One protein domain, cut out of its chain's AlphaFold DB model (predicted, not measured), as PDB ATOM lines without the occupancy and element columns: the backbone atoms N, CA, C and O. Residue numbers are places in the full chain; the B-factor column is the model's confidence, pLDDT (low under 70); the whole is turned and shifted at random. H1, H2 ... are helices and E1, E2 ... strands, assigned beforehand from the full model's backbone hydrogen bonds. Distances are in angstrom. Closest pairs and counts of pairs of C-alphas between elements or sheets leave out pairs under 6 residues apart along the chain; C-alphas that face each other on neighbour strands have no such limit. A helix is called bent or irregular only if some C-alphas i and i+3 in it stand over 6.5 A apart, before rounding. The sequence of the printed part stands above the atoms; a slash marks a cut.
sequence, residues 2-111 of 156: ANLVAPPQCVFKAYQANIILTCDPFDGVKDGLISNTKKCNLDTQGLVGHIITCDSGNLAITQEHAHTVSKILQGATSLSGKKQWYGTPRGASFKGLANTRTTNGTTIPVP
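AT A GLANCE: This is residues 2 to 111 of the 156 residues of the protein "Carboxylic ester hydrolase" of Pseudogymnoascus sp. 05NY08 (UniProt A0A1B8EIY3). A long helix, H1, has two small strand hairpins, E1-E2 and E3-E4, near its first end, with shorter H2 set steeply to it. The 110 residues, under half in named elements, are mixed: two helices, four strands, in order H1 E1 E2 H2 E3 E4; both sheets are antiparallel. The whole is compact, radius of gyration of the C-alphas 14.4 A, spanning 43 by 37 by 23 A.

IN THESE COORDINATES: Find C-alpha 9 at (-22.199, -48.813, 4.094); H1, residues 9 to 27, runs 27.6 A from there, kinked 26 degrees near residue 21 and only just irregular, C-alphas 22 and 25 being 7.0 A apart. Next come E1, 51 to 54, E2, 57 to 60, H2, 63 to 74, 16.2 A long, and E3, 100 to 103; E4, 106 to 109, ends at (-27.150, -56.455, 8.578).

HOW THE PARTS SIT: H1 residues 11 to 15 and H2 residues 65 to 69 only just touch, with 3 pairs of C-alphas within 8 A, the closest Val 11 and His 65, 7.5 A; the tilt is steep, 55 degrees, the same way. The closest C-alphas of H1 and E1, Cys 10 and Cys 54, are 5.5 A apart. Within hydrogen-bond range, see N 52 and O 59, 2.9 A, in hairpin E1-E2, and N 103 and O 106, 2.8 A, in hairpin E3-E4. O i to N i+4 pairs are within range throughout H2, and 12 of 15 in H1.

THE WHOLE: The printed part has no cut; the farthest C-alphas, Gly 28 and Asn 104, are 43.6 A apart. H1 to E1 and H2 to E3 are long links. Only residues 2 to 3 have pLDDT under 70.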
ATOM      1  N   ALA A   2     -33.959 -64.725   3.059       46.06
ATOM      2  CA  ALA A   2     -32.732 -65.333   2.515       46.06
ATOM      3  C   ALA A   2     -32.234 -64.858   1.125       46.06
ATOM      4  O   ALA A   2     -31.236 -65.387   0.652       46.06
ATOM      5  N   ASN A   3     -32.875 -63.879   0.470       57.69
ATOM      6  CA  ASN A   3     -32.573 -63.530  -0.933       57.69
ATOM      7  C   ASN A   3     -32.105 -62.080  -1.171       57.69
ATOM      8  O   ASN A   3     -31.933 -61.695  -2.324       57.69
ATOM      9  N   LEU A   4     -31.908 -61.261  -0.128       72.25
ATOM     10  CA  LEU A   4     -31.331 -59.919  -0.288       72.25
ATOM     11  C   LEU A   4     -29.890 -59.878   0.226       72.25
ATOM     12  O   LEU A   4     -29.613 -60.250   1.365       72.25
ATOM     13  N   VAL A   5     -28.987 -59.363  -0.608       88.75
ATOM     14  CA  VAL A   5     -27.604 -59.056  -0.223       88.75
ATOM     15  C   VAL A   5     -27.601 -57.807   0.650       88.75
ATOM     16  O   VAL A   5     -28.241 -56.814   0.298       88.75
ATOM     17  N   ALA A   6     -26.860 -57.844   1.760       93.00
ATOM     18  CA  ALA A   6     -26.601 -56.686   2.609       93.00
ATOM     19  C   ALA A   6     -25.496 -55.810   1.984       93.00
ATOM     20  O   ALA A   6     -24.329 -56.209   2.005       93.00
ATOM     21  N   PRO A   7     -25.812 -54.619   1.440       95.94
ATOM     22  CA  PRO A   7     -24.801 -53.749   0.859       95.94
ATOM     23  C   PRO A   7     -23.891 -53.176   1.958       95.94
ATOM     24  O   PRO A   7     -24.368 -52.813   3.042       95.94
ATOM     25  N   PRO A   8     -22.579 -53.037   1.714       96.19
ATOM     26  CA  PRO A   8     -21.702 -52.335   2.642       96.19
ATOM     27  C   PRO A   8     -22.083 -50.851   2.722       96.19
ATOM     28  O   PRO A   8     -22.603 -50.265   1.772       96.19
ATOM     29  N   GLN A   9     -21.788 -50.204   3.853       96.31
ATOM     30  CA  GLN A   9     -22.199 -48.813   4.094       96.31
ATOM     31  C   GLN A   9     -21.683 -47.820   3.038       96.31
ATOM     32  O   GLN A   9     -22.348 -46.824   2.764       96.31
ATOM     33  N   CYS A  10     -20.531 -48.076   2.408       96.94
ATOM     34  CA  CYS A  10     -20.035 -47.248   1.305       96.94
ATOM     35  C   CYS A  10     -20.966 -47.265   0.078       96.94
ATOM     36  O   CYS A  10     -21.167 -46.219  -0.534       96.94
ATOM     37  N   VAL A  11     -21.601 -48.403  -0.235       97.69
ATOM     38  CA  VAL A  11     -22.595 -48.502  -1.316       97.69
ATOM     39  C   VAL A  11     -23.811 -47.650  -0.981       97.69
ATOM     40  O   VAL A  11     -24.232 -46.837  -1.798       97.69
ATOM     41  N   PHE A  12     -24.331 -47.747   0.246       97.69
ATOM     42  CA  PHE A  12     -25.442 -46.896   0.676       97.69
ATOM     43  C   PHE A  12     -25.108 -45.402   0.632       97.69
ATOM     44  O   PHE A  12     -25.946 -44.607   0.212       97.69
ATOM     45  N   LYS A  13     -23.885 -45.010   1.012       97.50
ATOM     46  CA  LYS A  13     -23.415 -43.621   0.884       97.50
ATOM     47  C   LYS A  13     -23.351 -43.171  -0.578       97.50
ATOM     48  O   LYS A  13     -23.790 -42.066  -0.876       97.50
ATOM     49  N   ALA A  14     -22.857 -44.020  -1.482       97.94
ATOM     50  CA  ALA A  14     -22.816 -43.720  -2.913       97.94
ATOM     51  C   ALA A  14     -24.226 -43.518  -3.488       97.94
ATOM     52  O   ALA A  14     -24.477 -42.538  -4.188       97.94
ATOM     53  N   TYR A  15     -25.174 -44.384  -3.117       98.06
ATOM     54  CA  TYR A  15     -26.579 -44.210  -3.477       98.06
ATOM     55  C   TYR A  15     -27.174 -42.933  -2.888       98.06
ATOM     56  O   TYR A  15     -27.815 -42.188  -3.619       98.06
ATOM     57  N   GLN A  16     -26.948 -42.643  -1.604       97.62
ATOM     58  CA  GLN A  16     -27.441 -41.415  -0.975       97.62
ATOM     59  C   GLN A  16     -26.932 -40.166  -1.708       97.62
ATOM     60  O   GLN A  16     -27.730 -39.297  -2.054       97.62
ATOM     61  N   ALA A  17     -25.629 -40.103  -1.993       97.06
ATOM     62  CA  ALA A  17     -25.021 -38.991  -2.717       97.06
ATOM     63  C   ALA A  17     -25.603 -38.848  -4.131       97.06
ATOM     64  O   ALA A  17     -25.964 -37.744  -4.530       97.06
ATOM     65  N   ASN A  18     -25.762 -39.957  -4.862       97.00
ATOM     66  CA  ASN A  18     -26.370 -39.940  -6.192       97.00
ATOM     67  C   ASN A  18     -27.843 -39.504  -6.157       97.00
ATOM     68  O   ASN A  18     -28.282 -38.751  -7.022       97.00
ATOM     69  N   ILE A  19     -28.605 -39.941  -5.148       97.00
ATOM     70  CA  ILE A  19     -29.999 -39.529  -4.954       97.00
ATOM     71  C   ILE A  19     -30.075 -38.021  -4.726       97.00
ATOM     72  O   ILE A  19     -30.883 -37.371  -5.376       97.00
ATOM     73  N   ILE A  20     -29.236 -37.463  -3.850       96.94
ATOM     74  CA  ILE A  20     -29.186 -36.013  -3.610       96.94
ATOM     75  C   ILE A  20     -28.819 -35.291  -4.905       96.94
ATOM     76  O   ILE A  20     -29.601 -34.475  -5.373       96.94
ATOM     77  N   LEU A  21     -27.715 -35.680  -5.550       95.38
ATOM     78  CA  LEU A  21     -27.257 -35.082  -6.808       95.38
ATOM     79  C   LEU A  21     -28.339 -35.083  -7.902       95.38
ATOM     80  O   LEU A  21     -28.452 -34.124  -8.663       95.38
ATOM     81  N   THR A  22     -29.121 -36.160  -7.980       94.88
ATOM     82  CA  THR A  22     -30.183 -36.324  -8.980       94.88
ATOM     83  C   THR A  22     -31.446 -35.553  -8.608       94.88
ATOM     84  O   THR A  22     -32.093 -34.982  -9.481       94.88
ATOM     85  N   CYS A  23     -31.837 -35.569  -7.331       96.31
ATOM     86  CA  CYS A  23     -33.150 -35.106  -6.893       96.31
ATOM     87  C   CYS A  23     -33.197 -33.637  -6.454       96.31
ATOM     88  O   CYS A  23     -34.230 -33.003  -6.663       96.31
ATOM     89  N   ASP A  24     -32.135 -33.132  -5.821       96.50
ATOM     90  CA  ASP A  24     -32.030 -31.767  -5.268       96.50
ATOM     91  C   ASP A  24     -32.399 -30.692  -6.314       96.50
ATOM     92  O   ASP A  24     -33.363 -29.961  -6.091       96.50
ATOM     93  N   PRO A  25     -31.866 -30.716  -7.561       95.31
ATOM     94  CA  PRO A  25     -32.166 -29.671  -8.547       95.31
ATOM     95  C   PRO A  25     -33.654 -29.490  -8.915       95.31
ATOM     96  O   PRO A  25     -34.009 -28.492  -9.547       95.31
ATOM     97  N   PHE A  26     -34.535 -30.448  -8.595       95.12
ATOM     98  CA  PHE A  26     -35.956 -30.393  -8.957       95.12
ATOM     99  C   PHE A  26     -36.818 -29.483  -8.068       95.12
ATOM    100  O   PHE A  26     -37.997 -29.266  -8.396       95.12
ATOM    101  N   ASP A  27     -36.283 -28.951  -6.968       91.69
ATOM    102  CA  ASP A  27     -36.950 -27.903  -6.185       91.69
ATOM    103  C   ASP A  27     -36.541 -26.472  -6.580       91.69
ATOM    104  O   ASP A  27     -37.196 -25.515  -6.167       91.69
ATOM    105  N   GLY A  28     -35.574 -26.337  -7.495       93.62
ATOM    106  CA  GLY A  28     -35.141 -25.064  -8.070       93.62
ATOM    107  C   GLY A  28     -33.870 -24.490  -7.444       93.62
ATOM    108  O   GLY A  28     -33.373 -23.477  -7.938       93.62
ATOM    109  N   VAL A  29     -33.322 -25.139  -6.413       94.31
ATOM    110  CA  VAL A  29     -32.041 -24.789  -5.785       94.31
ATOM    111  C   VAL A  29     -31.138 -26.038  -5.787       94.31
ATOM    112  O   VAL A  29     -31.579 -27.125  -6.132       94.31
ATOM    113  N   LYS A  30     -29.829 -25.866  -5.573       96.00
ATOM    114  CA  LYS A  30     -28.871 -26.969  -5.383       96.00
ATOM    115  C   LYS A  30     -28.162 -26.773  -4.052       96.00
ATOM    116  O   LYS A  30     -27.064 -26.212  -4.023       96.00
ATOM    117  N   ASP A  31     -28.827 -27.128  -2.962       95.12
ATOM    118  CA  ASP A  31     -28.343 -26.899  -1.593       95.12
ATOM    119  C   ASP A  31     -28.093 -28.199  -0.807       95.12
ATOM    120  O   ASP A  31     -27.720 -28.166   0.368       95.12
ATOM    121  N   GLY A  32     -28.224 -29.348  -1.473       94.44
ATOM    122  CA  GLY A  32     -28.096 -30.669  -0.873       94.44
ATOM    123  C   GLY A  32     -29.363 -31.155  -0.165       94.44
ATOM    124  O   GLY A  32     -29.329 -32.231   0.441       94.44
ATOM    125  N   LEU A  33     -30.469 -30.408  -0.233       94.06
ATOM    126  CA  LEU A  33     -31.771 -30.798   0.296       94.06
ATOM    127  C   LEU A  33     -32.688 -31.259  -0.839       94.06
ATOM    128  O   LEU A  33     -32.519 -30.919  -1.997       94.06
ATOM    129  N   ILE A  34     -33.663 -32.110  -0.518       95.25
ATOM    130  CA  ILE A  34     -34.649 -32.571  -1.500       95.25
ATOM    131  C   ILE A  34     -36.021 -32.119  -1.023       95.25
ATOM    132  O   ILE A  34     -36.683 -32.824  -0.257       95.25
ATOM    133  N   SER A  35     -36.471 -30.960  -1.501       93.69
ATOM    134  CA  SER A  35     -37.771 -30.400  -1.107       93.69
ATOM    135  C   SER A  35     -38.904 -30.820  -2.050       93.69
ATOM    136  O   SER A  35     -40.071 -30.841  -1.658       93.69
ATOM    137  N   ASN A  36     -38.585 -31.230  -3.286       91.31
ATOM    138  CA  ASN A  36     -39.567 -31.661  -4.287       91.31
ATOM    139  C   ASN A  36     -39.424 -33.141  -4.670       91.31
ATOM    140  O   ASN A  36     -39.058 -33.513  -5.788       91.31
ATOM    141  N   THR A  37     -39.788 -34.020  -3.740       87.69
ATOM    142  CA  THR A  37     -39.681 -35.475  -3.929       87.69
ATOM    143  C   THR A  37     -40.550 -36.024  -5.066       87.69
ATOM    144  O   THR A  37     -40.215 -37.071  -5.618       87.69
ATOM    145  N   LYS A  38     -41.637 -35.332  -5.446       88.62
ATOM    146  CA  LYS A  38     -42.577 -35.777  -6.495       88.62
ATOM    147  C   LYS A  38     -41.976 -35.731  -7.898       88.62
ATOM    148  O   LYS A  38     -42.328 -36.566  -8.724       88.62
ATOM    149  N   LYS A  39     -41.094 -34.764  -8.169       89.31
ATOM    150  CA  LYS A  39     -40.440 -34.613  -9.478       89.31
ATOM    151  C   LYS A  39     -39.185 -35.471  -9.629       89.31
ATOM    152  O   LYS A  39     -38.730 -35.662 -10.752       89.31
ATOM    153  N   CYS A  40     -38.646 -36.017  -8.536       90.69
ATOM    154  CA  CYS A  40     -37.483 -36.885  -8.628       90.69
ATOM    155  C   CYS A  40     -37.866 -38.301  -9.080       90.69
ATOM    156  O   CYS A  40     -38.404 -39.094  -8.296       90.69
ATOM    157  N   ASN A  41     -37.537 -38.623 -10.331       88.25
ATOM    158  CA  ASN A  41     -37.582 -39.985 -10.851       88.25
ATOM    159  C   ASN A  41     -36.213 -40.653 -10.662       88.25
ATOM    160  O   ASN A  41     -35.304 -40.466 -11.467       88.25
ATOM    161  N   LEU A  42     -36.059 -41.381  -9.559       89.19
ATOM    162  CA  LEU A  42     -34.815 -42.067  -9.228       89.19
ATOM    163  C   LEU A  42     -34.748 -43.430  -9.920       89.19
ATOM    164  O   LEU A  42     -35.609 -44.276  -9.680       89.19
ATOM    165  N   ASP A  43     -33.668 -43.673 -10.658       93.62
ATOM    166  CA  ASP A  43     -33.289 -45.010 -11.108       93.62
ATOM    167  C   ASP A  43     -32.179 -45.583 -10.216       93.62
ATOM    168  O   ASP A  43     -31.046 -45.098 -10.201       93.62
ATOM    169  N   THR A  44     -32.490 -46.635  -9.458       95.12
ATOM    170  CA  THR A  44     -31.496 -47.325  -8.623       95.12
ATOM    171  C   THR A  44     -30.542 -48.200  -9.441       95.12
ATOM    172  O   THR A  44     -29.483 -48.569  -8.933       95.12
ATOM    173  N   GLN A  45     -30.886 -48.543 -10.687       97.06
ATOM    174  CA  GLN A  45     -30.022 -49.325 -11.575       97.06
ATOM    175  C   GLN A  45     -28.900 -48.481 -12.188       97.06
ATOM    176  O   GLN A  45     -27.861 -49.031 -12.538       97.06
ATOM    177  N   GLY A  46     -29.049 -47.153 -12.238       95.62
ATOM    178  CA  GLY A  46     -28.084 -46.250 -12.873       95.62
ATOM    179  C   GLY A  46     -26.670 -46.245 -12.274       95.62
ATOM    180  O   GLY A  46     -25.766 -45.699 -12.894       95.62
ATOM    181  N   LEU A  47     -26.455 -46.845 -11.096       96.69
ATOM    182  CA  LEU A  47     -25.121 -47.013 -10.503       96.69
ATOM    183  C   LEU A  47     -24.526 -48.416 -10.685       96.69
ATOM    184  O   LEU A  47     -23.380 -48.637 -10.299       96.69
ATOM    185  N   VAL A  48     -25.267 -49.380 -11.236       98.19
ATOM    186  CA  VAL A  48     -24.754 -50.743 -11.438       98.19
ATOM    187  C   VAL A  48     -23.538 -50.708 -12.367       98.19
ATOM    188  O   VAL A  48     -23.547 -50.056 -13.407       98.19
ATOM    189  N   GLY A  49     -22.470 -51.403 -11.976       97.88
ATOM    190  CA  GLY A  49     -21.190 -51.425 -12.686       97.88
ATOM    191  C   GLY A  49     -20.239 -50.279 -12.326       97.88
ATOM    192  O   GLY A  49     -19.054 -50.368 -12.641       97.88
ATOM    193  N   HIS A  50     -20.699 -49.237 -11.623       97.88
ATOM    194  CA  HIS A  50     -19.808 -48.180 -11.149       97.88
ATOM    195  C   HIS A  50     -18.882 -48.716 -10.054       97.88
ATOM    196  O   HIS A  50     -19.309 -49.451  -9.159       97.88
ATOM    197  N   ILE A  51     -17.614 -48.306 -10.111       98.00
ATOM    198  CA  ILE A  51     -16.619 -48.612  -9.085       98.00
ATOM    199  C   ILE A  51     -16.592 -47.462  -8.082       98.00
ATOM    200  O   ILE A  51     -16.378 -46.309  -8.452       98.00
ATOM    201  N   ILE A  52     -16.788 -47.789  -6.810       97.44
ATOM    202  CA  ILE A  52     -16.706 -46.852  -5.691       97.44
ATOM    203  C   ILE A  52     -15.548 -47.222  -4.769       97.44
ATOM    204  O   ILE A  52     -15.149 -48.384  -4.693       97.44
ATOM    205  N   THR A  53     -15.031 -46.242  -4.035       96.19
ATOM    206  CA  THR A  53     -14.010 -46.468  -3.008       96.19
ATOM    207  C   THR A  53     -14.671 -46.700  -1.651       96.19
ATOM    208  O   THR A  53     -15.472 -45.890  -1.183       96.19
ATOM    209  N   CYS A  54     -14.320 -47.814  -1.015       94.25
ATOM    210  CA  CYS A  54     -14.687 -48.170   0.350       94.25
ATOM    211  C   CYS A  54     -13.419 -48.283   1.208       94.25
ATOM    212  O   CYS A  54     -12.314 -48.398   0.680       94.25
ATOM    213  N   ASP A  55     -13.571 -48.332   2.533       88.75
ATOM    214  CA  ASP A  55     -12.432 -48.483   3.457       88.75
ATOM    215  C   ASP A  55     -11.640 -49.782   3.204       88.75
ATOM    216  O   ASP A  55     -10.435 -49.842   3.420       88.75
ATOM    217  N   SER A  56     -12.311 -50.822   2.696       87.12
ATOM    218  CA  SER A  56     -11.717 -52.107   2.314       87.12
ATOM    219  C   SER A  56     -11.151 -52.141   0.886       87.12
ATOM    220  O   SER A  56     -10.750 -53.207   0.423       87.12
ATOM    221  N   GLY A  57     -11.166 -51.015   0.168       92.00
ATOM    222  CA  GLY A  57     -10.743 -50.904  -1.227       92.00
ATOM    223  C   GLY A  57     -11.887 -50.610  -2.198       92.00
ATOM    224  O   GLY A  57     -12.997 -50.242  -1.810       92.00
ATOM    225  N   ASN A  58     -11.598 -50.747  -3.490       95.88
ATOM    226  CA  ASN A  58     -12.564 -50.474  -4.549       95.88
ATOM    227  C   ASN A  58     -13.601 -51.598  -4.668       95.88
ATOM    228  O   ASN A  58     -13.263 -52.777  -4.595       95.88
ATOM    229  N   LEU A  59     -14.859 -51.222  -4.894       95.88
ATOM    230  CA  LEU A  59     -15.993 -52.136  -5.000       95.88
ATOM    231  C   LEU A  59     -16.879 -51.741  -6.181       95.88
ATOM    232  O   LEU A  59     -17.223 -50.572  -6.338       95.88
ATOM    233  N   ALA A  60     -17.274 -52.722  -6.991       97.56
ATOM    234  CA  ALA A  60     -18.266 -52.532  -8.043       97.56
ATOM    235  C   ALA A  60     -19.686 -52.664  -7.475       97.56
ATOM    236  O   ALA A  60     -19.994 -53.605  -6.739       97.56
ATOM    237  N   ILE A  61     -20.568 -51.725  -7.814       98.00
ATOM    238  CA  ILE A  61     -21.983 -51.802  -7.444       98.00
ATOM    239  C   ILE A  61     -22.671 -52.864  -8.312       98.00
ATOM    240  O   ILE A  61     -22.563 -52.833  -9.537       98.00
ATOM    241  N   THR A  62     -23.390 -53.798  -7.688       97.38
ATOM    242  CA  THR A  62     -24.056 -54.913  -8.372       97.38
ATOM    243  C   THR A  62     -25.561 -54.684  -8.511       97.38
ATOM    244  O   THR A  62     -26.131 -53.766  -7.911       97.38
ATOM    245  N   GLN A  63     -26.227 -55.545  -9.281       97.19
ATOM    246  CA  GLN A  63     -27.686 -55.521  -9.423       97.19
ATOM    247  C   GLN A  63     -28.397 -55.799  -8.091       97.19
ATOM    248  O   GLN A  63     -29.426 -55.190  -7.802       97.19
ATOM    249  N   GLU A  64     -27.834 -56.662  -7.247       96.31
ATOM    250  CA  GLU A  64     -28.372 -56.985  -5.924       96.31
ATOM    251  C   GLU A  64     -28.283 -55.780  -4.985       96.31
ATOM    252  O   GLU A  64     -29.234 -55.508  -4.254       96.31
ATOM    253  N   HIS A  65     -27.194 -55.001  -5.048       97.19
ATOM    254  CA  HIS A  65     -27.106 -53.735  -4.316       97.19
ATOM    255  C   HIS A  65     -28.225 -52.773  -4.731       97.19
ATOM    256  O   HIS A  65     -28.935 -52.240  -3.873       97.19
ATOM    257  N   ALA A  66     -28.420 -52.593  -6.041       97.31
ATOM    258  CA  ALA A  66     -29.477 -51.747  -6.587       97.31
ATOM    259  C   ALA A  66     -30.875 -52.232  -6.179       97.31
ATOM    260  O   ALA A  66     -31.732 -51.425  -5.808       97.31
ATOM    261  N   HIS A  67     -31.099 -53.548  -6.207       96.62
ATOM    262  CA  HIS A  67     -32.351 -54.168  -5.788       96.62
ATOM    263  C   HIS A  67     -32.636 -53.908  -4.305       96.62
ATOM    264  O   HIS A  67     -33.733 -53.463  -3.960       96.62
ATOM    265  N   THR A  68     -31.649 -54.120  -3.428       96.19
ATOM    266  CA  THR A  68     -31.796 -53.865  -1.989       96.19
ATOM    267  C   THR A  68     -32.110 -52.394  -1.708       96.19
ATOM    268  O   THR A  68     -33.024 -52.099  -0.937       96.19
ATOM    269  N   VAL A  69     -31.424 -51.455  -2.371       96.94
ATOM    270  CA  VAL A  69     -31.706 -50.015  -2.229       96.94
ATOM    271  C   VAL A  69     -33.120 -49.674  -2.694       96.94
ATOM    272  O   VAL A  69     -33.835 -48.958  -1.993       96.94
ATOM    273  N   SER A  70     -33.554 -50.224  -3.831       96.00
ATOM    274  CA  SER A  70     -34.916 -50.034  -4.339       96.00
ATOM    275  C   SER A  70     -35.969 -50.492  -3.327       96.00
ATOM    276  O   SER A  70     -36.891 -49.737  -3.015       96.00
ATOM    277  N   LYS A  71     -35.787 -51.674  -2.718       94.31
ATOM    278  CA  LYS A  71     -36.688 -52.191  -1.676       94.31
ATOM    279  C   LYS A  71     -36.730 -51.312  -0.426       94.31
ATOM    280  O   LYS A  71     -37.816 -51.052   0.088       94.31
ATOM    281  N   ILE A  72     -35.586 -50.797   0.028       95.50
ATOM    282  CA  ILE A  72     -35.534 -49.890   1.188       95.50
ATOM    283  C   ILE A  72     -36.290 -48.582   0.912       95.50
ATOM    284  O   ILE A  72     -37.019 -48.096   1.776       95.50
ATOM    285  N   LEU A  73     -36.143 -48.013  -0.288       95.25
ATOM    286  CA  LEU A  73     -36.842 -46.784  -0.680       95.25
ATOM    287  C   LEU A  73     -38.340 -47.014  -0.939       95.25
ATOM    288  O   LEU A  73     -39.146 -46.113  -0.713       95.25
ATOM    289  N   GLN A  74     -38.717 -48.210  -1.400       94.25
ATOM    290  CA  GLN A  74     -40.111 -48.609  -1.610       94.25
ATOM    291  C   GLN A  74     -40.874 -48.722  -0.281       94.25
ATOM    292  O   GLN A  74     -42.009 -48.247  -0.179       94.25
ATOM    293  N   GLY A  75     -40.240 -49.312   0.735       92.38
ATOM    294  CA  GLY A  75     -40.872 -49.637   2.011       92.38
ATOM    295  C   GLY A  75     -41.551 -51.005   2.018       92.38
ATOM    296  O   GLY A  75     -41.603 -51.707   1.007       92.38
ATOM    297  N   ALA A  76     -42.052 -51.389   3.193       90.19
ATOM    298  CA  ALA A  76     -42.648 -52.700   3.418       90.19
ATOM    299  C   ALA A  76     -44.032 -52.831   2.763       90.19
ATOM    300  O   ALA A  76     -44.880 -51.930   2.842       90.19
ATOM    301  N   THR A  77     -44.266 -53.993   2.161       90.31
ATOM    302  CA  THR A  77     -45.548 -54.413   1.592       90.31
ATOM    303  C   THR A  77     -45.879 -55.816   2.072       90.31
ATOM    304  O   THR A  77     -44.973 -56.650   2.139       90.31
ATOM    305  N   SER A  78     -47.161 -56.086   2.299       88.56
ATOM    306  CA  SER A  78     -47.637 -57.418   2.657       88.56
ATOM    307  C   SER A  78     -47.455 -58.421   1.519       88.56
ATOM    308  O   SER A  78     -47.213 -58.044   0.364       88.56
ATOM    309  N   LEU A  79     -47.668 -59.708   1.807       87.62
ATOM    310  CA  LEU A  79     -47.682 -60.762   0.785       87.62
ATOM    311  C   LEU A  79     -48.781 -60.559  -0.275       87.62
ATOM    312  O   LEU A  79     -48.639 -61.026  -1.403       87.62
ATOM    313  N   SER A  80     -49.852 -59.832   0.057       87.94
ATOM    314  CA  SER A  80     -50.919 -59.440  -0.878       87.94
ATOM    315  C   SER A  80     -50.623 -58.151  -1.658       87.94
ATOM    316  O   SER A  80     -51.447 -57.711  -2.460       87.94
ATOM    317  N   GLY A  81     -49.457 -57.532  -1.442       87.81
ATOM    318  CA  GLY A  81     -49.038 -56.298  -2.109       87.81
ATOM    319  C   GLY A  81     -49.599 -55.016  -1.488       87.81
ATOM    320  O   GLY A  81     -49.413 -53.932  -2.046       87.81
ATOM    321  N   LYS A  82     -50.265 -55.098  -0.330       89.44
ATOM    322  CA  LYS A  82     -50.747 -53.918   0.396       89.44
ATOM    323  C   LYS A  82     -49.560 -53.196   1.029       89.44
ATOM    324  O   LYS A  82     -48.703 -53.816   1.649       89.44
ATOM    325  N   LYS A  83     -49.511 -51.869   0.910       89.19
ATOM    326  CA  LYS A  83     -48.496 -51.066   1.598       89.19
ATOM    327  C   LYS A  83     -48.677 -51.174   3.114       89.19
ATOM    328  O   LYS A  83     -49.760 -50.874   3.610       89.19
ATOM    329  N   GLN A  84     -47.612 -51.552   3.816       87.00
ATOM    330  CA  GLN A  84     -47.594 -51.649   5.278       87.00
ATOM    331  C   GLN A  84     -46.831 -50.492   5.915       87.00
ATOM    332  O   GLN A  84     -47.275 -49.952   6.922       87.00
ATOM    333  N   TRP A  85     -45.721 -50.053   5.310       89.81
ATOM    334  CA  TRP A  85     -44.959 -48.914   5.822       89.81
ATOM    335  C   TRP A  85     -44.300 -48.097   4.710       89.81
ATOM    336  O   TRP A  85     -44.212 -48.511   3.552       89.81
ATOM    337  N   TYR A  86     -43.852 -46.894   5.057       91.31
ATOM    338  CA  TYR A  86     -43.089 -46.039   4.155       91.31
ATOM    339  C   TYR A  86     -41.630 -46.498   4.083       91.31
ATOM    340  O   TYR A  86     -41.063 -46.951   5.076       91.31
ATOM    341  N   GLY A  87     -41.018 -46.377   2.908       93.75
ATOM    342  CA  GLY A  87     -39.580 -46.566   2.764       93.75
ATOM    343  C   GLY A  87     -38.780 -45.396   3.326       93.75
ATOM    344  O   GLY A  87     -39.333 -44.346   3.675       93.75
ATOM    345  N   THR A  88     -37.462 -45.568   3.380       94.94
ATOM    346  CA  THR A  88     -36.543 -44.495   3.771       94.94
ATOM    347  C   THR A  88     -36.722 -43.299   2.828       94.94
ATOM    348  O   THR A  88     -36.681 -43.484   1.606       94.94
ATOM    349  N   PRO A  89     -36.908 -42.071   3.349       93.19
ATOM    350  CA  PRO A  89     -37.025 -40.889   2.506       93.19
ATOM    351  C   PRO A  89     -35.818 -40.730   1.579       93.19
ATOM    352  O   PRO A  89     -34.675 -40.990   1.958       93.19
ATOM    353  N   ARG A  90     -36.060 -40.273   0.349       92.56
ATOM    354  CA  ARG A  90     -34.989 -40.018  -0.624       92.56
ATOM    355  C   ARG A  90     -33.997 -39.004  -0.054       92.56
ATOM    356  O   ARG A  90     -34.406 -37.998   0.515       92.56
ATOM    357  N   GLY A  91     -32.705 -39.291  -0.192       91.50
ATOM    358  CA  GLY A  91     -31.609 -38.459   0.319       91.50
ATOM    359  C   GLY A  91     -31.341 -38.596   1.819       91.50
ATOM    360  O   GLY A  91     -30.265 -38.202   2.271       91.50
ATOM    361  N   ALA A  92     -32.244 -39.213   2.590       94.81
ATOM    362  CA  ALA A  92     -31.973 -39.528   3.986       94.81
ATOM    363  C   ALA A  92     -30.867 -40.584   4.103       94.81
ATOM    364  O   ALA A  92     -30.659 -41.417   3.217       94.81
ATOM    365  N   SER A  93     -30.151 -40.557   5.225       95.50
ATOM    366  CA  SER A  93     -29.120 -41.556   5.478       95.50
ATOM    367  C   SER A  93     -29.744 -42.931   5.690       95.50
ATOM    368  O   SER A  93     -30.607 -43.114   6.548       95.50
ATOM    369  N   PHE A  94     -29.233 -43.927   4.971       96.25
ATOM    370  CA  PHE A  94     -29.607 -45.327   5.163       96.25
ATOM    371  C   PHE A  94     -29.132 -45.886   6.511       96.25
ATOM    372  O   PHE A  94     -29.719 -46.837   7.015       96.25
ATOM    373  N   LYS A  95     -28.095 -45.293   7.120       93.12
ATOM    374  CA  LYS A  95     -27.391 -45.849   8.286       93.12
ATOM    375  C   LYS A  95     -28.297 -46.112   9.493       93.12
ATOM    376  O   LYS A  95     -28.013 -47.023  10.257       93.12
ATOM    377  N   GLY A  96     -29.358 -45.328   9.683       90.69
ATOM    378  CA  GLY A  96     -30.254 -45.489  10.833       90.69
ATOM    379  C   GLY A  96     -31.107 -46.760  10.781       90.69
ATOM    380  O   GLY A  96     -31.293 -47.405  11.806       90.69
ATOM    381  N   LEU A  97     -31.602 -47.128   9.592       92.62
ATOM    382  CA  LEU A  97     -32.570 -48.223   9.407       92.62
ATOM    383  C   LEU A  97     -32.012 -49.414   8.613       92.62
ATOM    384  O   LEU A  97     -32.508 -50.526   8.746       92.62
ATOM    385  N   ALA A  98     -30.977 -49.196   7.805       94.69
ATOM    386  CA  ALA A  98     -30.299 -50.197   6.982       94.69
ATOM    387  C   ALA A  98     -28.800 -50.242   7.327       94.69
ATOM    388  O   ALA A  98     -27.923 -50.184   6.460       94.69
ATOM    389  N   ASN A  99     -28.496 -50.283   8.627       95.44
ATOM    390  CA  ASN A  99     -27.122 -50.388   9.092       95.44
ATOM    391  C   ASN A  99     -26.529 -51.753   8.719       95.44
ATOM    392  O   ASN A  99     -27.209 -52.780   8.745       95.44
ATOM    393  N   THR A 100     -25.239 -51.774   8.402       95.50
ATOM    394  CA  THR A 100     -24.502 -52.991   8.056       95.50
ATOM    395  C   THR A 100     -23.097 -52.937   8.635       95.50
ATOM    396  O   THR A 100     -22.530 -51.862   8.851       95.50
ATOM    397  N   ARG A 101     -22.529 -54.113   8.898       94.19
ATOM    398  CA  ARG A 101     -21.147 -54.278   9.344       94.19
ATOM    399  C   ARG A 101     -20.428 -55.196   8.373       94.19
ATOM    400  O   ARG A 101     -20.912 -56.285   8.087       94.19
ATOM    401  N   THR A 102     -19.261 -54.763   7.911       93.69
ATOM    402  CA  THR A 102     -18.374 -55.576   7.077       93.69
ATOM    403  C   THR A 102     -17.207 -56.081   7.917       93.69
ATOM    404  O   THR A 102     -16.577 -55.316   8.646       93.69
ATOM    405  N   THR A 103     -16.915 -57.374   7.844       91.38
ATOM    406  CA  THR A 103     -15.775 -58.009   8.517       91.38
ATOM    407  C   THR A 103     -15.199 -59.062   7.582       91.38
ATOM    408  O   THR A 103     -15.931 -59.919   7.095       91.38
ATOM    409  N   ASN A 104     -13.898 -58.971   7.286       88.56
ATOM    410  CA  ASN A 104     -13.194 -59.883   6.373       88.56
ATOM    411  C   ASN A 104     -13.923 -60.081   5.027       88.56
ATOM    412  O   ASN A 104     -14.117 -61.202   4.569       88.56
ATOM    413  N   GLY A 105     -14.400 -58.987   4.425       85.88
ATOM    414  CA  GLY A 105     -15.120 -59.004   3.144       85.88
ATOM    415  C   GLY A 105     -16.580 -59.468   3.212       85.88
ATOM    416  O   GLY A 105     -17.316 -59.279   2.249       85.88
ATOM    417  N   THR A 106     -17.040 -60.002   4.346       90.19
ATOM    418  CA  THR A 106     -18.443 -60.392   4.539       90.19
ATOM    419  C   THR A 106     -19.218 -59.241   5.163       90.19
ATOM    420  O   THR A 106     -18.808 -58.707   6.193       90.19
ATOM    421  N   THR A 107     -20.337 -58.853   4.552       93.75
ATOM    422  CA  THR A 107     -21.218 -57.803   5.076       93.75
ATOM    423  C   THR A 107     -22.498 -58.412   5.622       93.75
ATOM    424  O   THR A 107     -23.178 -59.150   4.915       93.75
ATOM    425  N   ILE A 108     -22.836 -58.074   6.867       92.94
ATOM    426  CA  ILE A 108     -24.067 -58.510   7.532       92.94
ATOM    427  C   ILE A 108     -24.928 -57.307   7.946       92.94
ATOM    428  O   ILE A 108     -24.380 -56.238   8.252       92.94
ATOM    429  N   PRO A 109     -26.265 -57.449   7.978       92.31
ATOM    430  CA  PRO A 109     -27.150 -56.455   8.578       92.31
ATOM    431  C   PRO A 109     -26.857 -56.262  10.068       92.31
ATOM    432  O   PRO A 109     -26.535 -57.214  10.778       92.31
ATOM    433  N   VAL A 110     -27.007 -55.029  10.547       93.38
ATOM    434  CA  VAL A 110     -27.042 -54.710  11.978       93.38
ATOM    435  C   VAL A 110     -28.469 -54.252  12.295       93.38
ATOM    436  O   VAL A 110     -28.850 -53.174  11.829       93.38
ATOM    437  N   PRO A 111     -29.264 -55.052  13.030       90.25
ATOM    438  CA  PRO A 111     -30.658 -54.732  13.319       90.25
ATOM    439  C   PRO A 111     -30.846 -53.374  14.001       90.25
ATOM    440  O   PRO A 111     -30.007 -52.918  14.782       90.25
TER     441      PRO A 111